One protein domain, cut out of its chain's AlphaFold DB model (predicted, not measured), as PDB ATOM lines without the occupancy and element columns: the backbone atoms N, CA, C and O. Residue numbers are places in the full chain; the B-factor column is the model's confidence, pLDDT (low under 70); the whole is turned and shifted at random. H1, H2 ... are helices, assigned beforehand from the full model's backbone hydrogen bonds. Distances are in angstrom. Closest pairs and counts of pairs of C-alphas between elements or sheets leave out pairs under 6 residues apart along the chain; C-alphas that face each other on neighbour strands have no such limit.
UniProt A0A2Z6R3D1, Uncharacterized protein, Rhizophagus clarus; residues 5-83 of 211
ATOM      1  N   ASP A   5     378.179 303.565 256.980       83.88
ATOM      2  CA  ASP A   5     376.781 304.001 256.849       83.88
ATOM      3  C   ASP A   5     375.841 303.409 257.926       83.88
ATOM      4  O   ASP A   5     374.858 304.037 258.326       83.88
ATOM      5  N   THR A   6     376.124 302.210 258.443       88.19
ATOM      6  CA  THR A   6     375.379 301.634 259.574       88.19
ATOM      7  C   THR A   6     375.626 302.419 260.857       88.19
ATOM      8  O   THR A   6     374.660 302.758 261.539       88.19
ATOM      9  N   TYR A   7     376.873 302.798 261.143       90.31
ATOM     10  CA  TYR A   7     377.194 303.583 262.337       90.31
ATOM     11  C   TYR A   7     376.608 304.997 262.281       90.31
ATOM     12  O   TYR A   7     376.150 305.502 263.302       90.31
ATOM     13  N   TYR A   8     376.516 305.612 261.096       90.62
ATOM     14  CA  TYR A   8     375.778 306.873 260.938       90.62
ATOM     15  C   TYR A   8     374.295 306.732 261.302       90.62
ATOM     16  O   TYR A   8     373.737 307.600 261.974       90.62
ATOM     17  N   ARG A   9     373.637 305.636 260.899       91.38
ATOM     18  CA  ARG A   9     372.229 305.392 261.267       91.38
ATOM     19  C   ARG A   9     372.051 305.221 262.775       91.38
ATOM     20  O   ARG A   9     371.065 305.710 263.332       91.38
ATOM     21  N   GLU A  10     372.988 304.548 263.436       93.94
ATOM     22  CA  GLU A  10     372.975 304.402 264.894       93.94
ATOM     23  C   GLU A  10     373.198 305.738 265.604       93.94
ATOM     24  O   GLU A  10     372.414 306.082 266.491       93.94
ATOM     25  N   LEU A  11     374.182 306.532 265.162       94.56
ATOM     26  CA  LEU A  11     374.443 307.872 265.689       94.56
ATOM     27  C   LEU A  11     373.191 308.757 265.599       94.56
ATOM     28  O   LEU A  11     372.732 309.269 266.618       94.56
ATOM     29  N   ASN A  12     372.557 308.822 264.424       94.00
ATOM     30  CA  ASN A  12     371.318 309.582 264.216       94.00
ATOM     31  C   ASN A  12     370.180 309.111 265.141       94.00
ATOM     32  O   ASN A  12     369.355 309.901 265.605       94.00
ATOM     33  N   THR A  13     370.118 307.807 265.430       96.00
ATOM     34  CA  THR A  13     369.132 307.247 266.364       96.00
ATOM     35  C   THR A  13     369.402 307.706 267.797       96.00
ATOM     36  O   THR A  13     368.458 308.015 268.532       96.00
ATOM     37  N   PHE A  14     370.667 307.765 268.215       94.62
ATOM     38  CA  PHE A  14     371.046 308.264 269.536       94.62
ATOM     39  C   PHE A  14     370.787 309.764 269.682       94.62
ATOM     40  O   PHE A  14     370.202 310.165 270.687       94.62
ATOM     41  N   GLU A  15     371.103 310.563 268.666       94.19
ATOM     42  CA  GLU A  15     370.792 311.995 268.637       94.19
ATOM     43  C   GLU A  15     369.285 312.257 268.751       94.19
ATOM     44  O   GLU A  15     368.844 313.090 269.544       94.19
ATOM     45  N   ALA A  16     368.458 311.498 268.024       94.50
ATOM     46  CA  ALA A  16     367.004 311.626 268.105       94.50
ATOM     47  C   ALA A  16     366.461 311.287 269.507       94.50
ATOM     48  O   ALA A  16     365.558 311.963 270.017       94.50
ATOM     49  N   ARG A  17     367.016 310.251 270.154       94.25
ATOM     50  CA  ARG A  17     366.661 309.873 271.533       94.25
ATOM     51  C   ARG A  17     367.067 310.957 272.529       94.25
ATOM     52  O   ARG A  17     366.251 311.327 273.374       94.25
ATOM     53  N   ASP A  18     368.279 311.486 272.409       93.81
ATOM     54  CA  ASP A  18     368.783 312.581 273.239       93.81
ATOM     55  C   ASP A  18     367.912 313.844 273.103       93.81
ATOM     56  O   ASP A  18     367.454 314.405 274.101       93.81
ATOM     57  N   LEU A  19     367.536 314.214 271.875       92.31
ATOM     58  CA  LEU A  19     366.629 315.333 271.615       92.31
ATOM     59  C   LEU A  19     365.262 315.150 272.303       92.31
ATOM     60  O   LEU A  19     364.684 316.108 272.829       92.31
ATOM     61  N   SER A  20     364.733 313.923 272.324       92.50
ATOM     62  CA  SER A  20     363.494 313.592 273.040       92.50
ATOM     63  C   SER A  20     363.650 313.730 274.561       92.50
ATOM     64  O   SER A  20     362.769 314.283 275.229       92.50
ATOM     65  N   LEU A  21     364.776 313.276 275.119       89.81
ATOM     66  CA  LEU A  21     365.077 313.401 276.548       89.81
ATOM     67  C   LEU A  21     365.217 314.869 276.967       89.81
ATOM     68  O   LEU A  21     364.599 315.276 277.952       89.81
ATOM     69  N   LYS A  22     365.921 315.687 276.176       89.19
ATOM     70  CA  LYS A  22     366.060 317.136 276.392       89.19
ATOM     71  C   LYS A  22     364.710 317.850 276.420       89.19
ATOM     72  O   LYS A  22     364.457 318.667 277.309       89.19
ATOM     73  N   LYS A  23     363.798 317.505 275.501       89.88
ATOM     74  CA  LYS A  23     362.418 318.029 275.503       89.88
ATOM     75  C   LYS A  23     361.678 317.664 276.794       89.88
ATOM     76  O   LYS A  23     361.084 318.544 277.415       89.88
ATOM     77  N   SER A  24     361.748 316.403 277.228       88.25
ATOM     78  CA  SER A  24     361.112 315.955 278.477       88.25
ATOM     79  C   SER A  24     361.697 316.654 279.710       88.25
ATOM     80  O   SER A  24     360.951 317.116 280.576       88.25
ATOM     81  N   LEU A  25     363.024 316.793 279.775       87.69
ATOM     82  CA  LEU A  25     363.716 317.471 280.868       87.69
ATOM     83  C   LEU A  25     363.320 318.948 280.962       87.69
ATOM     84  O   LEU A  25     363.082 319.447 282.062       87.69
ATOM     85  N   LYS A  26     363.201 319.638 279.820       88.31
ATOM     86  CA  LYS A  26     362.752 321.034 279.764       88.31
ATOM     87  C   LYS A  26     361.362 321.204 280.388       88.31
ATOM     88  O   LYS A  26     361.206 322.042 281.271       88.31
ATOM     89  N   VAL A  27     360.400 320.357 280.010       89.00
ATOM     90  CA  VAL A  27     359.034 320.374 280.573       89.00
ATOM     91  C   VAL A  27     359.055 320.117 282.083       89.00
ATOM     92  O   VAL A  27     358.432 320.848 282.850       89.00
ATOM     93  N   LYS A  28     359.815 319.113 282.543       86.06
ATOM     94  CA  LYS A  28     359.932 318.804 283.979       86.06
ATOM     95  C   LYS A  28     360.541 319.958 284.772       86.06
ATOM     96  O   LYS A  28     360.082 320.252 285.871       86.06
ATOM     97  N   LYS A  29     361.539 320.643 284.212       85.94
ATOM     98  CA  LYS A  29     362.154 321.823 284.827       85.94
ATOM     99  C   LYS A  29     361.174 322.995 284.939       85.94
ATOM    100  O   LYS A  29     361.177 323.689 285.950       85.94
ATOM    101  N   GLU A  30     360.346 323.220 283.922       86.50
ATOM    102  CA  GLU A  30     359.300 324.252 283.950       86.50
ATOM    103  C   GLU A  30     358.253 323.963 285.036       86.50
ATOM    104  O   GLU A  30     357.949 324.852 285.831       86.50
ATOM    105  N   LEU A  31     357.780 322.715 285.142       84.50
ATOM    106  CA  LEU A  31     356.866 322.284 286.210       84.50
ATOM    107  C   LEU A  31     357.459 322.521 287.602       84.50
ATOM    108  O   LEU A  31     356.803 323.079 288.476       84.50
ATOM    109  N   LEU A  32     358.718 322.140 287.786       83.19
ATOM    110  CA  LEU A  32     359.414 322.260 289.060       83.19
ATOM    111  C   LEU A  32     359.600 323.730 289.478       83.19
ATOM    112  O   LEU A  32     359.357 324.089 290.628       83.19
ATOM    113  N   ASN A  33     359.922 324.610 288.525       82.38
ATOM    114  CA  ASN A  33     359.962 326.055 288.762       82.38
ATOM    115  C   ASN A  33     358.588 326.633 289.146       82.38
ATOM    116  O   ASN A  33     358.532 327.571 289.936       82.38
ATOM    117  N   ASN A  34     357.493 326.110 288.587       81.75
ATOM    118  CA  ASN A  34     356.140 326.564 288.924       81.75
ATOM    119  C   ASN A  34     355.738 326.142 290.344       81.75
ATOM    120  O   ASN A  34     355.170 326.955 291.070       81.75
ATOM    121  N   ILE A  35     356.091 324.920 290.760       78.62
ATOM    122  CA  ILE A  35     355.846 324.414 292.122       78.62
ATOM    123  C   ILE A  35     356.525 325.310 293.165       78.62
ATOM    124  O   ILE A  35     355.905 325.695 294.150       78.62
ATOM    125  N   PHE A  36     357.780 325.709 292.940       74.81
ATOM    126  CA  PHE A  36     358.485 326.564 293.901       74.81
ATOM    127  C   PHE A  36     357.982 328.013 293.947       74.81
ATOM    128  O   PHE A  36     358.160 328.674 294.972       74.81
ATOM    129  N   LYS A  37     357.347 328.504 292.873       75.50
ATOM    130  CA  LYS A  37     356.801 329.869 292.789       75.50
ATOM    131  C   LYS A  37     355.455 330.053 293.498       75.50
ATOM    132  O   LYS A  37     355.181 331.175 293.908       75.50
ATOM    133  N   ASN A  38     354.659 328.994 293.665       67.00
ATOM    134  CA  ASN A  38     353.338 329.045 294.303       67.00
ATOM    135  C   ASN A  38     353.291 328.169 295.570       67.00
ATOM    136  O   ASN A  38     352.749 327.066 295.525       67.00
ATOM    137  N   PRO A  39     353.872 328.611 296.697       61.81
ATOM    138  CA  PRO A  39     353.725 327.896 297.956       61.81
ATOM    139  C   PRO A  39     352.351 328.180 298.577       61.81
ATOM    140  O   PRO A  39     352.064 329.319 298.930       61.81
ATOM    141  N   GLU A  40     351.520 327.154 298.745       61.59
ATOM    142  CA  GLU A  40     350.491 327.179 299.791       61.59
ATOM    143  C   GLU A  40     351.205 326.930 301.135       61.59
ATOM    144  O   GLU A  40     351.994 325.990 301.260       61.59
ATOM    145  N   GLU A  41     351.040 327.845 302.092       63.12
ATOM    146  CA  GLU A  41     351.736 327.849 303.387       63.12
ATOM    147  C   GLU A  41     351.127 326.846 304.382       63.12
ATOM    148  O   GLU A  41     349.910 326.783 304.502       63.12
ATOM    149  N   GLU A  42     351.969 326.115 305.131       56.28
ATOM    150  CA  GLU A  42     352.078 326.187 306.607       56.28
ATOM    151  C   GLU A  42     353.129 325.187 307.171       56.28
ATOM    152  O   GLU A  42     353.404 324.137 306.599       56.28
ATOM    153  N   GLU A  43     353.712 325.552 308.323       52.62
ATOM    154  CA  GLU A  43     354.645 324.817 309.210       52.62
ATOM    155  C   GLU A  43     356.153 324.723 308.857       52.62
ATOM    156  O   GLU A  43     356.606 324.137 307.878       52.62
ATOM    157  N   GLY A  44     356.991 325.246 309.767       56.88
ATOM    158  CA  GLY A  44     358.437 325.472 309.603       56.88
ATOM    159  C   GLY A  44     359.343 324.247 309.383       56.88
ATOM    160  O   GLY A  44     360.514 324.428 309.046       56.88
ATOM    161  N   ALA A  45     358.839 323.015 309.516       56.25
ATOM    162  CA  ALA A  45     359.556 321.808 309.085       56.25
ATOM    163  C   ALA A  45     359.534 321.641 307.552       56.25
ATOM    164  O   ALA A  45     360.528 321.203 306.966       56.25
ATOM    165  N   TRP A  46     358.449 322.072 306.898       61.94
ATOM    166  CA  TRP A  46     358.315 322.080 305.441       61.94
ATOM    167  C   TRP A  46     359.239 323.099 304.774       61.94
ATOM    168  O   TRP A  46     359.747 322.837 303.689       61.94
ATOM    169  N   ILE A  47     359.524 324.229 305.430       61.88
ATOM    170  CA  ILE A  47     360.382 325.290 304.874       61.88
ATOM    171  C   ILE A  47     361.829 324.801 304.692       61.88
ATOM    172  O   ILE A  47     362.386 324.947 303.608       61.88
ATOM    173  N   LYS A  48     362.424 324.144 305.701       61.69
ATOM    174  CA  LYS A  48     363.778 323.562 305.573       61.69
ATOM    175  C   LYS A  48     363.841 322.454 304.517       61.69
ATOM    176  O   LYS A  48     364.763 322.436 303.711       61.69
ATOM    177  N   GLN A  49     362.845 321.563 304.488       69.25
ATOM    178  CA  GLN A  49     362.770 320.514 303.464       69.25
ATOM    179  C   GLN A  49     362.597 321.100 302.055       69.25
ATOM    180  O   GLN A  49     363.143 320.558 301.098       69.25
ATOM    181  N   LYS A  50     361.883 322.223 301.915       71.44
ATOM    182  CA  LYS A  50     361.703 322.929 300.642       71.44
ATOM    183  C   LYS A  50     363.017 323.506 300.116       71.44
ATOM    184  O   LYS A  50     363.316 323.291 298.943       71.44
ATOM    185  N   ASP A  51     363.798 324.179 300.960       74.69
ATOM    186  CA  ASP A  51     365.100 324.740 300.570       74.69
ATOM    187  C   ASP A  51     366.077 323.636 300.131       74.69
ATOM    188  O   ASP A  51     366.740 323.759 299.095       74.69
ATOM    189  N   ASP A  52     366.111 322.517 300.863       79.94
ATOM    190  CA  ASP A  52     366.923 321.349 300.509       79.94
ATOM    191  C   ASP A  52     366.480 320.740 299.165       79.94
ATOM    192  O   ASP A  52     367.312 320.466 298.295       79.94
ATOM    193  N   VAL A  53     365.170 320.579 298.945       79.88
ATOM    194  CA  VAL A  53     364.606 320.039 297.694       79.88
ATOM    195  C   VAL A  53     364.843 320.983 296.512       79.88
ATOM    196  O   VAL A  53     365.168 320.519 295.412       79.88
ATOM    197  N   GLU A  54     364.739 322.298 296.706       81.12
ATOM    198  CA  GLU A  54     365.061 323.293 295.682       81.12
ATOM    199  C   GLU A  54     366.547 323.233 295.312       81.12
ATOM    200  O   GLU A  54     366.899 323.216 294.126       81.12
ATOM    201  N   ASN A  55     367.428 323.143 296.309       83.75
ATOM    202  CA  ASN A  55     368.864 323.080 296.085       83.75
ATOM    203  C   ASN A  55     369.280 321.785 295.366       83.75
ATOM    204  O   ASN A  55     369.988 321.841 294.354       83.75
ATOM    205  N   ILE A  56     368.770 320.628 295.811       84.94
ATOM    206  CA  ILE A  56     368.970 319.329 295.146       84.94
ATOM    207  C   ILE A  56     368.480 319.394 293.699       84.94
ATOM    208  O   ILE A  56     369.176 318.960 292.779       84.94
ATOM    209  N   SER A  57     367.314 319.993 293.464       85.81
ATOM    210  CA  SER A  57     366.763 320.108 292.116       85.81
ATOM    211  C   SER A  57     367.617 320.992 291.204       85.81
ATOM    212  O   SER A  57     367.852 320.635 290.048       85.81
ATOM    213  N   LYS A  58     368.138 322.119 291.713       85.50
ATOM    214  CA  LYS A  58     369.097 322.967 290.983       85.50
ATOM    215  C   LYS A  58     370.358 322.187 290.610       85.50
ATOM    216  O   LYS A  58     370.806 322.284 289.467       85.50
ATOM    217  N   HIS A  59     370.886 321.382 291.534       87.75
ATOM    218  CA  HIS A  59     372.054 320.534 291.291       87.75
ATOM    219  C   HIS A  59     371.775 319.472 290.221       87.75
ATOM    220  O   HIS A  59     372.567 319.326 289.294       87.75
ATOM    221  N   ILE A  60     370.627 318.790 290.276       88.00
ATOM    222  CA  ILE A  60     370.220 317.807 289.256       88.00
ATOM    223  C   ILE A  60     370.115 318.465 287.875       88.00
ATOM    224  O   ILE A  60     370.600 317.915 286.888       88.00
ATOM    225  N   VAL A  61     369.520 319.659 287.794       87.19
ATOM    226  CA  VAL A  61     369.423 320.418 286.538       87.19
ATOM    227  C   VAL A  61     370.805 320.806 286.010       87.19
ATOM    228  O   VAL A  61     371.019 320.767 284.800       87.19
ATOM    229  N   LEU A  62     371.733 321.193 286.887       89.56
ATOM    230  CA  LEU A  62     373.101 321.530 286.498       89.56
ATOM    231  C   LEU A  62     373.853 320.301 285.972       89.56
ATOM    232  O   LEU A  62     374.427 320.371 284.889       89.56
ATOM    233  N   ILE A  63     373.767 319.166 286.672       90.81
ATOM    234  CA  ILE A  63     374.340 317.887 286.225       90.81
ATOM    235  C   ILE A  63     373.768 317.492 284.861       90.81
ATOM    236  O   ILE A  63     374.510 317.052 283.988       90.81
ATOM    237  N   ALA A  64     372.459 317.656 284.654       89.25
ATOM    238  CA  ALA A  64     371.833 317.328 283.380       89.25
ATOM    239  C   ALA A  64     372.353 318.216 282.237       89.25
ATOM    240  O   ALA A  64     372.689 317.695 281.181       89.25
ATOM    241  N   LYS A  65     372.519 319.527 282.467       88.38
ATOM    242  CA  LYS A  65     373.134 320.435 281.483       88.38
ATOM    243  C   LYS A  65     374.577 320.057 281.149       88.38
ATOM    244  O   LYS A  65     374.939 320.029 279.982       88.38
ATOM    245  N   GLN A  66     375.387 319.751 282.162       91.38
ATOM    246  CA  GLN A  66     376.773 319.321 281.952       91.38
ATOM    247  C   GLN A  66     376.836 318.010 281.159       91.38
ATOM    248  O   GLN A  66     377.678 317.851 280.281       91.38
ATOM    249  N   LYS A  67     375.919 317.071 281.431       91.69
ATOM    250  CA  LYS A  67     375.789 315.852 280.626       91.69
ATOM    251  C   LYS A  67     375.387 316.154 279.185       91.69
ATOM    252  O   LYS A  67     375.951 315.533 278.293       91.69
ATOM    253  N   ASP A  68     374.472 317.093 278.954       91.19
ATOM    254  CA  ASP A  68     374.073 317.494 277.599       91.19
ATOM    255  C   ASP A  68     375.262 318.043 276.797       91.19
ATOM    256  O   ASP A  68     375.405 317.708 275.624       91.19
ATOM    257  N   GLU A  69     376.118 318.859 277.421       91.81
ATOM    258  CA  GLU A  69     377.350 319.378 276.806       91.81
ATOM    259  C   GLU A  69     378.290 318.231 276.409       91.81
ATOM    260  O   GLU A  69     378.638 318.103 275.237       91.81
ATOM    261  N   ILE A  70     378.593 317.323 277.345       94.31
ATOM    262  CA  ILE A  70     379.452 316.154 277.090       94.31
ATOM    263  C   ILE A  70     378.877 315.258 275.984       94.31
ATOM    264  O   ILE A  70     379.624 314.752 275.146       94.31
ATOM    265  N   ILE A  71     377.559 315.035 275.970       94.94
ATOM    266  CA  ILE A  71     376.891 314.208 274.955       94.94
ATOM    267  C   ILE A  71     377.000 314.861 273.575       94.94
ATOM    268  O   ILE A  71     377.354 314.173 272.620       94.94
ATOM    269  N   ASN A  72     376.758 316.170 273.463       93.31
ATOM    270  CA  ASN A  72     376.893 316.882 272.189       93.31
ATOM    271  C   ASN A  72     378.336 316.830 271.667       93.31
ATOM    272  O   ASN A  72     378.545 316.547 270.488       93.31
ATOM    273  N   ASP A  73     379.324 317.043 272.541       95.56
ATOM    274  CA  ASP A  73     380.741 316.938 272.179       95.56
ATOM    275  C   ASP A  73     381.088 315.513 271.728       95.56
ATOM    276  O   ASP A  73     381.798 315.315 270.739       95.56
ATOM    277  N   THR A  74     380.531 314.505 272.404       96.00
ATOM    278  CA  THR A  74     380.697 313.095 272.031       96.00
ATOM    279  C   THR A  74     380.088 312.811 270.657       96.00
ATOM    280  O   THR A  74     380.731 312.147 269.842       96.00
ATOM    281  N   PHE A  75     378.892 313.329 270.353       96.31
ATOM    282  CA  PHE A  75     378.283 313.188 269.027       96.31
ATOM    283  C   PHE A  75     379.130 313.855 267.940       96.31
ATOM    284  O   PHE A  75     379.442 313.205 266.944       96.31
ATOM    285  N   ALA A  76     379.607 315.083 268.162       95.00
ATOM    286  CA  ALA A  76     380.460 315.794 267.208       95.00
ATOM    287  C   ALA A  76     381.792 315.065 266.940       95.00
ATOM    288  O   ALA A  76     382.232 314.941 265.789       95.00
ATOM    289  N   LEU A  77     382.434 314.538 267.990       96.06
ATOM    290  CA  LEU A  77     383.634 313.708 267.863       96.06
ATOM    291  C   LEU A  77     383.342 312.402 267.113       96.06
ATOM    292  O   LEU A  77     384.117 312.016 266.237       96.06
ATOM    293  N   THR A  78     382.218 311.746 267.412       95.56
ATOM    294  CA  THR A  78     381.807 310.503 266.740       95.56
ATOM    295  C   THR A  78     381.554 310.742 265.256       95.56
ATOM    296  O   THR A  78     382.092 310.019 264.423       95.56
ATOM    297  N   GLU A  79     380.814 311.793 264.899       93.50
ATOM    298  CA  GLU A  79     380.564 312.159 263.504       93.50
ATOM    299  C   GLU A  79     381.879 312.442 262.760       93.50
ATOM    300  O   GLU A  79     382.100 311.953 261.650       93.50
ATOM    301  N   SER A  80     382.798 313.176 263.392       91.06
ATOM    302  CA  SER A  80     384.122 313.463 262.830       91.06
ATOM    303  C   SER A  80     384.939 312.188 262.598       91.06
ATOM    304  O   SER A  80     385.564 312.036 261.546       91.06
ATOM    305  N   ALA A  81     384.901 311.239 263.539       91.12
ATOM    306  CA  ALA A  81     385.556 309.942 263.395       91.12
ATOM    307  C   ALA A  81     384.942 309.114 262.254       91.12
ATOM    308  O   ALA A  81     385.678 308.555 261.441       91.12
ATOM    309  N   LEU A  82     383.611 309.086 262.129       90.69
ATOM    310  CA  LEU A  82     382.927 308.396 261.031       90.69
ATOM    311  C   LEU A  82     383.266 309.013 259.664       90.69
ATOM    312  O   LEU A  82     383.512 308.277 258.708       90.69
ATOM    313  N   LYS A  83     383.360 310.346 259.560       87.50
ATOM    314  CA  LYS A  83     383.828 311.037 258.339       87.50
ATOM    315  C   LYS A  83     385.243 310.600 257.960       87.50
ATOM    316  O   LYS A  83     385.503 310.290 256.797       87.50
TER     317      LYS A  83
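What this domain is: This is residues 5 to 83 of the 211 residues of an uncharacterized protein of Rhizophagus clarus (UniProt A0A2Z6R3D1). The longer helix, H2, and its partner H1 lie side by side as one long helical hairpin, two nearly straight rods running opposite ways. A loop joins them at one end, where residues 40 to 46 stick out, and the first and last printed residues come together at the other end. The printed part has 79 residues, with two named helices in the order H1, H2 and no named strand, and its class is all helix. It is extended, with a radius of gyration of the C-alphas of 18.3 A, and its outline is a rod spanning 60 by 16 by 13 A.

Where its parts are: H2, residues 44 to 83, has 40 residues and measures 59.0 A from first to last C-alpha. It begins at C-alpha 44 (358.437, 325.472, 309.603) and ends at C-alpha 83 (383.828, 311.037, 258.339). H1, residues 5 to 37, has 33 residues and measures 48.6 A, beginning at C-alpha 5 (376.781, 304.001, 256.849).

How they stand to each other: H2 and H1 form a helical hairpin. They touch, with 9 pairs of C-alphas within 8 A, and the closest C-alphas are those of Tyr 8 and Leu 82, 7.3 A apart. Their lines stand at a shallow tilt of 19 degrees and run opposite ways. The centres of the two helices are 11.8 A apart. Every O i to N i+4 pair is within hydrogen-bond range in H1, and 35 of 36 are in H2.

The domain as a whole: The C-alphas of Asp 5 and Glu 43 are the two farthest apart, at 60.5 A, while those of Asp 5 and Lys 83 are 10.1 A apart. The printed part has no cut, and the link from H1 to H2, with 6 residues between them, is short. Residues 40 to 46, of which 44 to 46 belong to H2, stand free. The mean pLDDT of the printed part is 84.5, and residues 38 to 49 are under 70.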